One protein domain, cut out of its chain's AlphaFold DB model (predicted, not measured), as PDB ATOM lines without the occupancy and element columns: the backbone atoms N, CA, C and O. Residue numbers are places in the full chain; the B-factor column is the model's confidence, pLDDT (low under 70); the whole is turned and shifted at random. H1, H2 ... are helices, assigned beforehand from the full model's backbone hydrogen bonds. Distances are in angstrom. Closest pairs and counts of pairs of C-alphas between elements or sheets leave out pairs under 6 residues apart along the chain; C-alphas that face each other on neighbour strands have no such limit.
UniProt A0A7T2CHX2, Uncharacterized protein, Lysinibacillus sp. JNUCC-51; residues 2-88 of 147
ATOM      1  N   SER A   2     -38.135  69.552 -27.287       89.31
ATOM      2  CA  SER A   2     -38.355  68.919 -25.977       89.31
ATOM      3  C   SER A   2     -37.095  68.171 -25.555       89.31
ATOM      4  O   SER A   2     -36.471  67.532 -26.399       89.31
ATOM      5  N   ILE A   3     -36.791  68.177 -24.256       87.12
ATOM      6  CA  ILE A   3     -35.675  67.438 -23.640       87.12
ATOM      7  C   ILE A   3     -35.674  65.960 -24.077       87.12
ATOM      8  O   ILE A   3     -34.625  65.363 -24.295       87.12
ATOM      9  N   ILE A   4     -36.858  65.370 -24.276       89.69
ATOM     10  CA  ILE A   4     -37.005  63.976 -24.721       89.69
ATOM     11  C   ILE A   4     -36.495  63.785 -26.155       89.69
ATOM     12  O   ILE A   4     -35.841  62.787 -26.443       89.69
ATOM     13  N   ALA A   5     -36.788  64.729 -27.051       89.94
ATOM     14  CA  ALA A   5     -36.377  64.643 -28.451       89.94
ATOM     15  C   ALA A   5     -34.859  64.817 -28.612       89.94
ATOM     16  O   ALA A   5     -34.272  64.208 -29.498       89.94
ATOM     17  N   GLU A   6     -34.232  65.612 -27.741       89.06
ATOM     18  CA  GLU A   6     -32.775  65.772 -27.688       89.06
ATOM     19  C   GLU A   6     -32.107  64.512 -27.127       89.06
ATOM     20  O   GLU A   6     -31.180  63.992 -27.738       89.06
ATOM     21  N   PHE A   7     -32.640  63.950 -26.035       90.06
ATOM     22  CA  PHE A   7     -32.132  62.705 -25.454       90.06
ATOM     23  C   PHE A   7     -32.182  61.529 -26.439       90.06
ATOM     24  O   PHE A   7     -31.248  60.741 -26.514       90.06
ATOM     25  N   GLN A   8     -33.238  61.419 -27.247       92.50
ATOM     26  CA  GLN A   8     -33.375  60.335 -28.228       92.50
ATOM     27  C   GLN A   8     -32.320  60.345 -29.345       92.50
ATOM     28  O   GLN A   8     -32.160  59.334 -30.027       92.50
ATOM     29  N   GLN A   9     -31.620  61.464 -29.544       93.50
ATOM     30  CA  GLN A   9     -30.553  61.591 -30.540       93.50
ATOM     31  C   GLN A   9     -29.165  61.284 -29.964       93.50
ATOM     32  O   GLN A   9     -28.194  61.285 -30.717       93.50
ATOM     33  N   THR A  10     -29.050  61.039 -28.656       95.81
ATOM     34  CA  THR A  10     -27.754  60.797 -28.023       95.81
ATOM     35  C   THR A  10     -27.324  59.333 -28.117       95.81
ATOM     36  O   THR A  10     -28.137  58.414 -28.261       95.81
ATOM     37  N   GLU A  11     -26.016  59.100 -27.999       95.88
ATOM     38  CA  GLU A  11     -25.449  57.750 -27.970       95.88
ATOM     39  C   GLU A  11     -25.924  56.963 -26.738       95.88
ATOM     40  O   GLU A  11     -26.168  55.760 -26.834       95.88
ATOM     41  N   GLU A  12     -26.137  57.627 -25.596       95.00
ATOM     42  CA  GLU A  12     -26.666  56.994 -24.384       95.00
ATOM     43  C   GLU A  12     -28.051  56.393 -24.627       95.00
ATOM     44  O   GLU A  12     -28.338  55.287 -24.164       95.00
ATOM     45  N   TYR A  13     -28.908  57.087 -25.381       95.31
ATOM     46  CA  TYR A  13     -30.208  56.541 -25.746       95.31
ATOM     47  C   TYR A  13     -30.072  55.330 -26.670       95.31
ATOM     48  O   TYR A  13     -30.763  54.333 -26.450       95.31
ATOM     49  N   ARG A  14     -29.158  55.357 -27.650       94.94
ATOM     50  CA  ARG A  14     -28.903  54.190 -28.515       94.94
ATOM     51  C   ARG A  14     -28.480  52.973 -27.692       94.94
ATOM     52  O   ARG A  14     -29.112  51.922 -27.795       94.94
ATOM     53  N   VAL A  15     -27.499  53.139 -26.807       96.31
ATOM     54  CA  VAL A  15     -27.021  52.077 -25.906       96.31
ATOM     55  C   VAL A  15     -28.144  51.577 -24.992       96.31
ATOM     56  O   VAL A  15     -28.296  50.371 -24.808       96.31
ATOM     57  N   LYS A  16     -28.999  52.469 -24.473       96.19
ATOM     58  CA  LYS A  16     -30.182  52.077 -23.690       96.19
ATOM     59  C   LYS A  16     -31.109  51.160 -24.490       96.19
ATOM     60  O   LYS A  16     -31.570  50.157 -23.951       96.19
ATOM     61  N   LYS A  17     -31.389  51.472 -25.762       97.19
ATOM     62  CA  LYS A  17     -32.240  50.627 -26.622       97.19
ATOM     63  C   LYS A  17     -31.614  49.258 -26.878       97.19
ATOM     64  O   LYS A  17     -32.333  48.260 -26.856       97.19
ATOM     65  N   GLU A  18     -30.303  49.203 -27.090       96.19
ATOM     66  CA  GLU A  18     -29.566  47.946 -27.262       96.19
ATOM     67  C   GLU A  18     -29.636  47.082 -25.991       96.19
ATOM     68  O   GLU A  18     -30.000  45.908 -26.054       96.19
ATOM     69  N   GLN A  19     -29.394  47.674 -24.818       96.25
ATOM     70  CA  GLN A  19     -29.509  46.984 -23.530       96.25
ATOM     71  C   GLN A  19     -30.943  46.518 -23.239       96.25
ATOM     72  O   GLN A  19     -31.146  45.385 -22.803       96.25
ATOM     73  N   GLU A  20     -31.951  47.350 -23.521       97.25
ATOM     74  CA  GLU A  20     -33.368  46.973 -23.419       97.25
ATOM     75  C   GLU A  20     -33.687  45.755 -24.294       97.25
ATOM     76  O   GLU A  20     -34.418  44.861 -23.860       97.25
ATOM     77  N   ALA A  21     -33.136  45.702 -25.510       97.25
ATOM     78  CA  ALA A  21     -33.332  44.582 -26.422       97.25
ATOM     79  C   ALA A  21     -32.696  43.291 -25.885       97.25
ATOM     80  O   ALA A  21     -33.355  42.252 -25.902       97.25
ATOM     81  N   ILE A  22     -31.473  43.362 -25.347       97.44
ATOM     82  CA  ILE A  22     -30.781  42.219 -24.729       97.44
ATOM     83  C   ILE A  22     -31.577  41.692 -23.530       97.44
ATOM     84  O   ILE A  22     -31.877  40.504 -23.461       97.44
ATOM     85  N   LEU A  23     -31.999  42.572 -22.617       97.50
ATOM     86  CA  LEU A  23     -32.773  42.178 -21.435       97.50
ATOM     87  C   LEU A  23     -34.159  41.633 -21.788       97.50
ATOM     88  O   LEU A  23     -34.705  40.800 -21.063       97.50
ATOM     89  N   ARG A  24     -34.775  42.120 -22.869       98.06
ATOM     90  CA  ARG A  24     -36.027  41.550 -23.373       98.06
ATOM     91  C   ARG A  24     -35.797  40.135 -23.900       98.06
ATOM     92  O   ARG A  24     -36.486  39.232 -23.444       98.06
ATOM     93  N   ALA A  25     -34.809  39.942 -24.773       97.75
ATOM     94  CA  ALA A  25     -34.486  38.629 -25.327       97.75
ATOM     95  C   ALA A  25     -34.115  37.615 -24.230       97.75
ATOM     96  O   ALA A  25     -34.594  36.485 -24.251       97.75
ATOM     97  N   HIS A  26     -33.335  38.039 -23.232       97.75
ATOM     98  CA  HIS A  26     -32.990  37.217 -22.075       97.75
ATOM     99  C   HIS A  26     -34.229  36.742 -21.311       97.75
ATOM    100  O   HIS A  26     -34.383  35.548 -21.089       97.75
ATOM    101  N   ARG A  27     -35.139  37.662 -20.961       97.81
ATOM    102  CA  ARG A  27     -36.369  37.324 -20.226       97.81
ATOM    103  C   ARG A  27     -37.301  36.418 -21.025       97.81
ATOM    104  O   ARG A  27     -37.940  35.545 -20.451       97.81
ATOM    105  N   GLU A  28     -37.393  36.627 -22.337       98.12
ATOM    106  CA  GLU A  28     -38.178  35.767 -23.228       98.12
ATOM    107  C   GLU A  28     -37.596  34.346 -23.285       98.12
ATOM    108  O   GLU A  28     -38.342  33.375 -23.159       98.12
ATOM    109  N   ALA A  29     -36.271  34.218 -23.409       97.94
ATOM    110  CA  ALA A  29     -35.582  32.930 -23.411       97.94
ATOM    111  C   ALA A  29     -35.684  32.209 -22.056       97.94
ATOM    112  O   ALA A  29     -35.993  31.019 -22.024       97.94
ATOM    113  N   GLU A  30     -35.485  32.931 -20.950       98.00
ATOM    114  CA  GLU A  30     -35.638  32.413 -19.587       98.00
ATOM    115  C   GLU A  30     -37.058  31.885 -19.366       98.00
ATOM    116  O   GLU A  30     -37.230  30.719 -19.024       98.00
ATOM    117  N   ALA A  31     -38.089  32.677 -19.676       97.94
ATOM    118  CA  ALA A  31     -39.477  32.252 -19.515       97.94
ATOM    119  C   ALA A  31     -39.834  31.017 -20.362       97.94
ATOM    120  O   ALA A  31     -40.565  30.137 -19.901       97.94
ATOM    121  N   ALA A  32     -39.332  30.937 -21.599       97.62
ATOM    122  CA  ALA A  32     -39.560  29.784 -22.465       97.62
ATOM    123  C   ALA A  32     -38.884  28.516 -21.921       97.62
ATOM    124  O   ALA A  32     -39.513  27.461 -21.873       97.62
ATOM    125  N   PHE A  33     -37.635  28.631 -21.468       97.56
ATOM    126  CA  PHE A  33     -36.867  27.519 -20.919       97.56
ATOM    127  C   PHE A  33     -37.439  27.017 -19.591       97.56
ATOM    128  O   PHE A  33     -37.596  25.816 -19.386       97.56
ATOM    129  N   GLU A  34     -37.800  27.926 -18.688       96.75
ATOM    130  CA  GLU A  34     -38.330  27.571 -17.369       96.75
ATOM    131  C   GLU A  34     -39.711  26.912 -17.440       96.75
ATOM    132  O   GLU A  34     -40.067  26.127 -16.561       96.75
ATOM    133  N   LYS A  35     -40.482  27.171 -18.503       96.12
ATOM    134  CA  LYS A  35     -41.731  26.451 -18.777       96.12
ATOM    135  C   LYS A  35     -41.496  24.959 -19.042       96.12
ATOM    136  O   LYS A  35     -42.374  24.154 -18.740       96.12
ATOM    137  N   GLU A  36     -40.354  24.609 -19.625       94.25
ATOM    138  CA  GLU A  36     -39.987  23.232 -19.968       94.25
ATOM    139  C   GLU A  36     -39.252  22.544 -18.812       94.25
ATOM    140  O   GLU A  36     -39.631  21.450 -18.401       94.25
ATOM    141  N   TYR A  37     -38.247  23.209 -18.243       94.31
ATOM    142  CA  TYR A  37     -37.316  22.589 -17.295       94.31
ATOM    143  C   TYR A  37     -37.556  22.960 -15.826       94.31
ATOM    144  O   TYR A  37     -37.042  22.281 -14.940       94.31
ATOM    145  N   GLY A  38     -38.358  23.991 -15.553       93.94
ATOM    146  CA  GLY A  38     -38.660  24.476 -14.208       93.94
ATOM    147  C   GLY A  38     -38.076  25.856 -13.901       93.94
ATOM    148  O   GLY A  38     -37.123  26.321 -14.524       93.94
ATOM    149  N   GLN A  39     -38.676  26.523 -12.913       95.81
ATOM    150  CA  GLN A  39     -38.318  27.883 -12.515       95.81
ATOM    151  C   GLN A  39     -36.891  27.967 -11.954       95.81
ATOM    152  O   GLN A  39     -36.502  27.187 -11.085       95.81
ATOM    153  N   GLY A  40     -36.133  28.971 -12.386       95.06
ATOM    154  CA  GLY A  40     -34.776  29.264 -11.939       95.06
ATOM    155  C   GLY A  40     -33.687  28.399 -12.573       95.06
ATOM    156  O   GLY A  40     -32.530  28.532 -12.166       95.06
ATOM    157  N   GLU A  41     -34.025  27.527 -13.525       96.94
ATOM    158  CA  GLU A  41     -33.082  26.591 -14.149       96.94
ATOM    159  C   GLU A  41     -32.233  27.242 -15.254       96.94
ATOM    160  O   GLU A  41     -31.070  26.885 -15.451       96.94
ATOM    161  N   TYR A  42     -32.775  28.256 -15.937       97.81
ATOM    162  CA  TYR A  42     -32.117  28.913 -17.073       97.81
ATOM    163  C   TYR A  42     -30.748  29.502 -16.706       97.81
ATOM    164  O   TYR A  42     -29.751  29.243 -17.384       97.81
ATOM    165  N   ARG A  43     -30.674  30.237 -15.588       96.81
ATOM    166  CA  ARG A  43     -29.455  30.911 -15.098       96.81
ATOM    167  C   ARG A  43     -28.294  29.973 -14.757       96.81
ATOM    168  O   ARG A  43     -27.162  30.433 -14.643       96.81
ATOM    169  N   TYR A  44     -28.556  28.680 -14.555       97.25
ATOM    170  CA  TYR A  44     -27.499  27.694 -14.324       97.25
ATOM    171  C   TYR A  44     -26.878  27.194 -15.627       97.25
ATOM    172  O   TYR A  44     -25.752  26.700 -15.601       97.25
ATOM    173  N   CYS A  45     -27.588  27.336 -16.749       97.88
ATOM    174  CA  CYS A  45     -27.147  26.911 -18.074       97.88
ATOM    175  C   CYS A  45     -26.571  28.077 -18.884       97.88
ATOM    176  O   CYS A  45     -25.491  27.945 -19.463       97.88
ATOM    177  N   TYR A  46     -27.282  29.205 -18.935       98.19
ATOM    178  CA  TYR A  46     -27.041  30.301 -19.874       98.19
ATOM    179  C   TYR A  46     -26.714  31.620 -19.167       98.19
ATOM    180  O   TYR A  46     -27.149  31.866 -18.043       98.19
ATOM    181  N   ASP A  47     -25.969  32.493 -19.850       97.69
ATOM    182  CA  ASP A  47     -25.752  33.875 -19.405       97.69
ATOM    183  C   ASP A  47     -26.829  34.857 -19.917       97.69
ATOM    184  O   ASP A  47     -27.770  34.486 -20.626       97.69
ATOM    185  N   VAL A  48     -26.686  36.143 -19.561       96.50
ATOM    186  CA  VAL A  48     -27.623  37.214 -19.955       96.50
ATOM    187  C   VAL A  48     -27.727  37.407 -21.473       96.50
ATOM    188  O   VAL A  48     -28.730  37.910 -21.965       96.50
ATOM    189  N   PHE A  49     -26.723  36.967 -22.232       96.94
ATOM    190  CA  PHE A  49     -26.712  37.034 -23.692       96.94
ATOM    191  C   PHE A  49     -27.233  35.745 -24.346       96.94
ATOM    192  O   PHE A  49     -27.270  35.659 -25.571       96.94
ATOM    193  N   GLY A  50     -27.625  34.741 -23.554       96.50
ATOM    194  CA  GLY A  50     -28.077  33.439 -24.050       96.50
ATOM    195  C   GLY A  50     -26.940  32.500 -24.452       96.50
ATOM    196  O   GLY A  50     -27.172  31.509 -25.142       96.50
ATOM    197  N   THR A  51     -25.704  32.770 -24.028       98.00
ATOM    198  CA  THR A  51     -24.578  31.867 -24.296       98.00
ATOM    199  C   THR A  51     -24.618  30.702 -23.318       98.00
ATOM    200  O   THR A  51     -24.662  30.919 -22.108       98.00
ATOM    201  N   LEU A  52     -24.563  29.466 -23.822       97.88
ATOM    202  CA  LEU A  52     -24.486  28.267 -22.984       97.88
ATOM    203  C   LEU A  52     -23.137  28.233 -22.255       97.88
ATOM    204  O   LEU A  52     -22.083  28.101 -22.875       97.88
ATOM    205  N   ARG A  53     -23.174  28.357 -20.930       97.88
ATOM    206  CA  ARG A  53     -21.998  28.326 -20.049       97.88
ATOM    207  C   ARG A  53     -21.831  26.994 -19.336       97.88
ATOM    208  O   ARG A  53     -20.708  26.650 -18.980       97.88
ATOM    209  N   ASN A  54     -22.914  26.244 -19.161       97.62
ATOM    210  CA  ASN A  54     -22.893  24.962 -18.467       97.62
ATOM    211  C   ASN A  54     -23.652  23.879 -19.256       97.62
ATOM    212  O   ASN A  54     -24.816  23.598 -18.967       97.62
ATOM    213  N   PRO A  55     -23.013  23.272 -20.272       97.50
ATOM    214  CA  PRO A  55     -23.642  22.222 -21.073       97.50
ATOM    215  C   PRO A  55     -23.956  20.962 -20.256       97.50
ATOM    216  O   PRO A  55     -24.990  20.345 -20.480       97.50
ATOM    217  N   ALA A  56     -23.113  20.615 -19.277       97.88
ATOM    218  CA  ALA A  56     -23.313  19.430 -18.446       97.88
ATOM    219  C   ALA A  56     -24.622  19.509 -17.644       97.88
ATOM    220  O   ALA A  56     -25.413  18.571 -17.651       97.88
ATOM    221  N   TYR A  57     -24.899  20.661 -17.023       97.38
ATOM    222  CA  TYR A  57     -26.141  20.851 -16.274       97.38
ATOM    223  C   TYR A  57     -27.388  20.824 -17.169       97.38
ATOM    224  O   TYR A  57     -28.423  20.278 -16.786       97.38
ATOM    225  N   LEU A  58     -27.285  21.369 -18.386       97.81
ATOM    226  CA  LEU A  58     -28.362  21.297 -19.370       97.81
ATOM    227  C   LEU A  58     -28.672  19.846 -19.769       97.81
ATOM    228  O   LEU A  58     -29.840  19.480 -19.912       97.81
ATOM    229  N   ASP A  59     -27.651  19.013 -19.951       97.94
ATOM    230  CA  ASP A  59     -27.853  17.605 -20.288       97.94
ATOM    231  C   ASP A  59     -28.487  16.830 -19.125       97.94
ATOM    232  O   ASP A  59     -29.431  16.066 -19.347       97.94
ATOM    233  N   ASP A  60     -28.084  17.105 -17.882       97.06
ATOM    234  CA  ASP A  60     -28.723  16.535 -16.689       97.06
ATOM    235  C   ASP A  60     -30.208  16.924 -16.581       97.06
ATOM    236  O   ASP A  60     -31.049  16.096 -16.215       97.06
ATOM    237  N   LEU A  61     -30.566  18.169 -16.917       96.38
ATOM    238  CA  LEU A  61     -31.962  18.617 -16.979       96.38
ATOM    239  C   LEU A  61     -32.772  17.826 -18.011       96.38
ATOM    240  O   LEU A  61     -33.843  17.314 -17.682       96.38
ATOM    241  N   LYS A  62     -32.242  17.653 -19.227       96.25
ATOM    242  CA  LYS A  62     -32.897  16.863 -20.284       96.25
ATOM    243  C   LYS A  62     -33.086  15.402 -19.886       96.25
ATOM    244  O   LYS A  62     -34.097  14.794 -20.223       96.25
ATOM    245  N   VAL A  63     -32.121  14.812 -19.180       96.56
ATOM    246  CA  VAL A  63     -32.254  13.439 -18.674       96.56
ATOM    247  C   VAL A  63     -33.359  13.362 -17.621       96.56
ATOM    248  O   VAL A  63     -34.201  12.465 -17.693       96.56
ATOM    249  N   ARG A  64     -33.401  14.303 -16.668       92.94
ATOM    250  CA  ARG A  64     -34.449  14.354 -15.633       92.94
ATOM    251  C   ARG A  64     -35.848  14.472 -16.236       92.94
ATOM    252  O   ARG A  64     -36.744  13.750 -15.806       92.94
ATOM    253  N   GLU A  65     -36.018  15.339 -17.228       92.75
ATOM    254  CA  GLU A  65     -37.293  15.566 -17.915       92.75
ATOM    255  C   GLU A  65     -37.787  14.291 -18.623       92.75
ATOM    256  O   GLU A  65     -38.880  13.808 -18.313       92.75
ATOM    257  N   LYS A  66     -36.926  13.628 -19.407       93.06
ATOM    258  CA  LYS A  66     -37.240  12.330 -20.035       93.06
ATOM    259  C   LYS A  66     -37.628  11.248 -19.032       93.06
ATOM    260  O   LYS A  66     -38.554  10.474 -19.273       93.06
ATOM    261  N   VAL A  67     -36.920  11.163 -17.905       92.88
ATOM    262  CA  VAL A  67     -37.232  10.183 -16.853       92.88
ATOM    263  C   VAL A  67     -38.601  10.467 -16.233       92.88
ATOM    264  O   VAL A  67     -39.378   9.533 -16.011       92.88
ATOM    265  N   GLN A  68     -38.926  11.736 -15.974       88.50
ATOM    266  CA  GLN A  68     -40.239  12.125 -15.456       88.50
ATOM    267  C   GLN A  68     -41.360  11.846 -16.460       88.50
ATOM    268  O   GLN A  68     -42.415  11.340 -16.066       88.50
ATOM    269  N   GLU A  69     -41.143  12.128 -17.742       89.94
ATOM    270  CA  GLU A  69     -42.109  11.839 -18.797       89.94
ATOM    271  C   GLU A  69     -42.368  10.333 -18.932       89.94
ATOM    272  O   GLU A  69     -43.524   9.906 -18.920       89.94
ATOM    273  N   GLU A  70     -41.318   9.512 -18.960       92.44
ATOM    274  CA  GLU A  70     -41.439   8.052 -19.005       92.44
ATOM    275  C   GLU A  70     -42.163   7.492 -17.773       92.44
ATOM    276  O   GLU A  70     -43.007   6.596 -17.891       92.44
ATOM    277  N   TYR A  71     -41.883   8.032 -16.585       86.88
ATOM    278  CA  TYR A  71     -42.602   7.663 -15.369       86.88
ATOM    279  C   TYR A  71     -44.090   8.024 -15.461       86.88
ATOM    280  O   TYR A  71     -44.947   7.187 -15.163       86.88
ATOM    281  N   ARG A  72     -44.413   9.242 -15.915       86.81
ATOM    282  CA  ARG A  72     -45.794   9.706 -16.118       86.81
ATOM    283  C   ARG A  72     -46.524   8.818 -17.123       86.81
ATOM    284  O   ARG A  72     -47.604   8.326 -16.800       86.81
ATOM    285  N   ARG A  73     -45.909   8.529 -18.273       90.75
ATOM    286  CA  ARG A  73     -46.445   7.632 -19.307       90.75
ATOM    287  C   ARG A  73     -46.733   6.245 -18.744       90.75
ATOM    288  O   ARG A  73     -47.842   5.737 -18.875       90.75
ATOM    289  N   ARG A  74     -45.763   5.637 -18.055       89.31
ATOM    290  CA  ARG A  74     -45.921   4.300 -17.465       89.31
ATOM    291  C   ARG A  74     -47.007   4.267 -16.390       89.31
ATOM    292  O   ARG A  74     -47.752   3.292 -16.315       89.31
ATOM    293  N   SER A  75     -47.089   5.310 -15.569       81.75
ATOM    294  CA  SER A  75     -48.136   5.471 -14.557       81.75
ATOM    295  C   SER A  75     -49.519   5.574 -15.201       81.75
ATOM    296  O   SER A  75     -50.451   4.890 -14.781       81.75
ATOM    297  N   GLU A  76     -49.647   6.347 -16.278       84.00
ATOM    298  CA  GLU A  76     -50.891   6.480 -17.038       84.00
ATOM    299  C   GLU A  76     -51.297   5.183 -17.732       84.00
ATOM    300  O   GLU A  76     -52.456   4.788 -17.640       84.00
ATOM    301  N   GLU A  77     -50.359   4.464 -18.343       87.50
ATOM    302  CA  GLU A  77     -50.619   3.144 -18.922       87.50
ATOM    303  C   GLU A  77     -51.027   2.117 -17.866       87.50
ATOM    304  O   GLU A  77     -51.926   1.309 -18.099       87.50
ATOM    305  N   ALA A  78     -50.367   2.110 -16.707       84.25
ATOM    306  CA  ALA A  78     -50.715   1.216 -15.610       84.25
ATOM    307  C   ALA A  78     -52.112   1.533 -15.067       84.25
ATOM    308  O   ALA A  78     -52.918   0.619 -14.886       84.25
ATOM    309  N   PHE A  79     -52.414   2.818 -14.876       80.25
ATOM    310  CA  PHE A  79     -53.742   3.287 -14.509       80.25
ATOM    311  C   PHE A  79     -54.783   2.861 -15.547       80.25
ATOM    312  O   PHE A  79     -55.815   2.317 -15.169       80.25
ATOM    313  N   GLU A  80     -54.498   3.013 -16.842       81.94
ATOM    314  CA  GLU A  80     -55.429   2.650 -17.909       81.94
ATOM    315  C   GLU A  80     -55.667   1.148 -18.001       81.94
ATOM    316  O   GLU A  80     -56.807   0.701 -18.124       81.94
ATOM    317  N   ARG A  81     -54.605   0.344 -17.892       81.38
ATOM    318  CA  ARG A  81     -54.721  -1.116 -17.839       81.38
ATOM    319  C   ARG A  81     -55.557  -1.556 -16.645       81.38
ATOM    320  O   ARG A  81     -56.428  -2.408 -16.810       81.38
ATOM    321  N   ASN A  82     -55.317  -0.979 -15.468       74.62
ATOM    322  CA  ASN A  82     -56.093  -1.281 -14.271       74.62
ATOM    323  C   ASN A  82     -57.552  -0.857 -14.450       74.62
ATOM    324  O   ASN A  82     -58.438  -1.691 -14.292       74.62
ATOM    325  N   TYR A  83     -57.808   0.385 -14.864       72.50
ATOM    326  CA  TYR A  83     -59.151   0.894 -15.133       72.50
ATOM    327  C   TYR A  83     -59.899  -0.006 -16.124       72.50
ATOM    328  O   TYR A  83     -60.984  -0.500 -15.819       72.50
ATOM    329  N   LYS A  84     -59.283  -0.334 -17.265       74.88
ATOM    330  CA  LYS A  84     -59.857  -1.255 -18.247       74.88
ATOM    331  C   LYS A  84     -60.089  -2.643 -17.657       74.88
ATOM    332  O   LYS A  84     -61.133  -3.219 -17.928       74.88
ATOM    333  N   LYS A  85     -59.194  -3.196 -16.836       70.69
ATOM    334  CA  LYS A  85     -59.411  -4.496 -16.172       70.69
ATOM    335  C   LYS A  85     -60.637  -4.472 -15.250       70.69
ATOM    336  O   LYS A  85     -61.426  -5.409 -15.292       70.69
ATOM    337  N   TYR A  86     -60.821  -3.402 -14.477       62.03
ATOM    338  CA  TYR A  86     -61.986  -3.228 -13.602       62.03
ATOM    339  C   TYR A  86     -63.305  -3.034 -14.370       62.03
ATOM    340  O   TYR A  86     -64.356  -3.385 -13.846       62.03
ATOM    341  N   TYR A  87     -63.261  -2.503 -15.599       61.56
ATOM    342  CA  TYR A  87     -64.458  -2.160 -16.384       61.56
ATOM    343  C   TYR A  87     -64.772  -3.087 -17.574       61.56
ATOM    344  O   TYR A  87     -65.921  -3.159 -17.993       61.56
ATOM    345  N   SER A  88     -63.785  -3.793 -18.136       57.12
ATOM    346  CA  SER A  88     -63.953  -4.702 -19.289       57.12
ATOM    347  C   SER A  88     -64.103  -6.175 -18.900       57.12
ATOM    348  O   SER A  88     -64.506  -6.987 -19.729       57.12
TER     349      SER A  88
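What this domain is: This is residues 2 to 88 of the 147 residues of an uncharacterized protein of Lysinibacillus sp. JNUCC-51 (UniProt A0A7T2CHX2). Two long helices, H4 and H2, meet at an open angle where the end of H2 reaches H4, with short H3 and loops folded back beside them. Residues 66 to 88 of H4 stick out as a long arm, and residues 2 to 7, with short H1, stick out at the far end. The printed part has 87 residues with four named helices, H1 to H4 in order, and no named strand: all helix. It is extended, with a radius of gyration of the C-alphas of 22.9 A and spans of 78 by 32 by 12 A.

Where its parts are: H4, residues 55 to 88, measures 48.5 A and ends at C-alpha 88 (-63.953, -4.702, -19.289). H2, residues 11 to 37, measures 38.6 A from C-alpha 11 (-25.449, 57.750, -27.970). H3 is residues 42 to 45, 5.5 A; H1 is residues 3 to 7, 6.2 A.

How they stand to each other: H4 and H2 only just touch, with 3 pairs of C-alphas within 8 A, through residues 61 to 65 of H4 and residue 37 of H2 alone; the closest C-alphas, Leu 61 and Tyr 37, are 6.7 A apart. They run the same way at a steep tilt of 37 degrees, only just past shallow. H3 touches H4 at residues 55 to 58 alone, closest C-alphas Cys 45 and Leu 58, 5.9 A, and H2 at residues 30 to 34 alone, closest C-alphas Tyr 42 and Glu 30, 5.6 A. H1 is close to H2 but not clearly touching, closest C-alphas Phe 7 and Tyr 13, 6.5 A, and apart from H3 and H4. Every O i to N i+4 pair is within hydrogen-bond range in H1 and H4, 22 of 23 in H2; H3 is too short for one.

The domain as a whole: The C-alphas farthest apart, Ser 2 and Ser 88, are 78.2 A apart. The printed part has no cut and no long link. Residues 86 to 88 have pLDDT under 70.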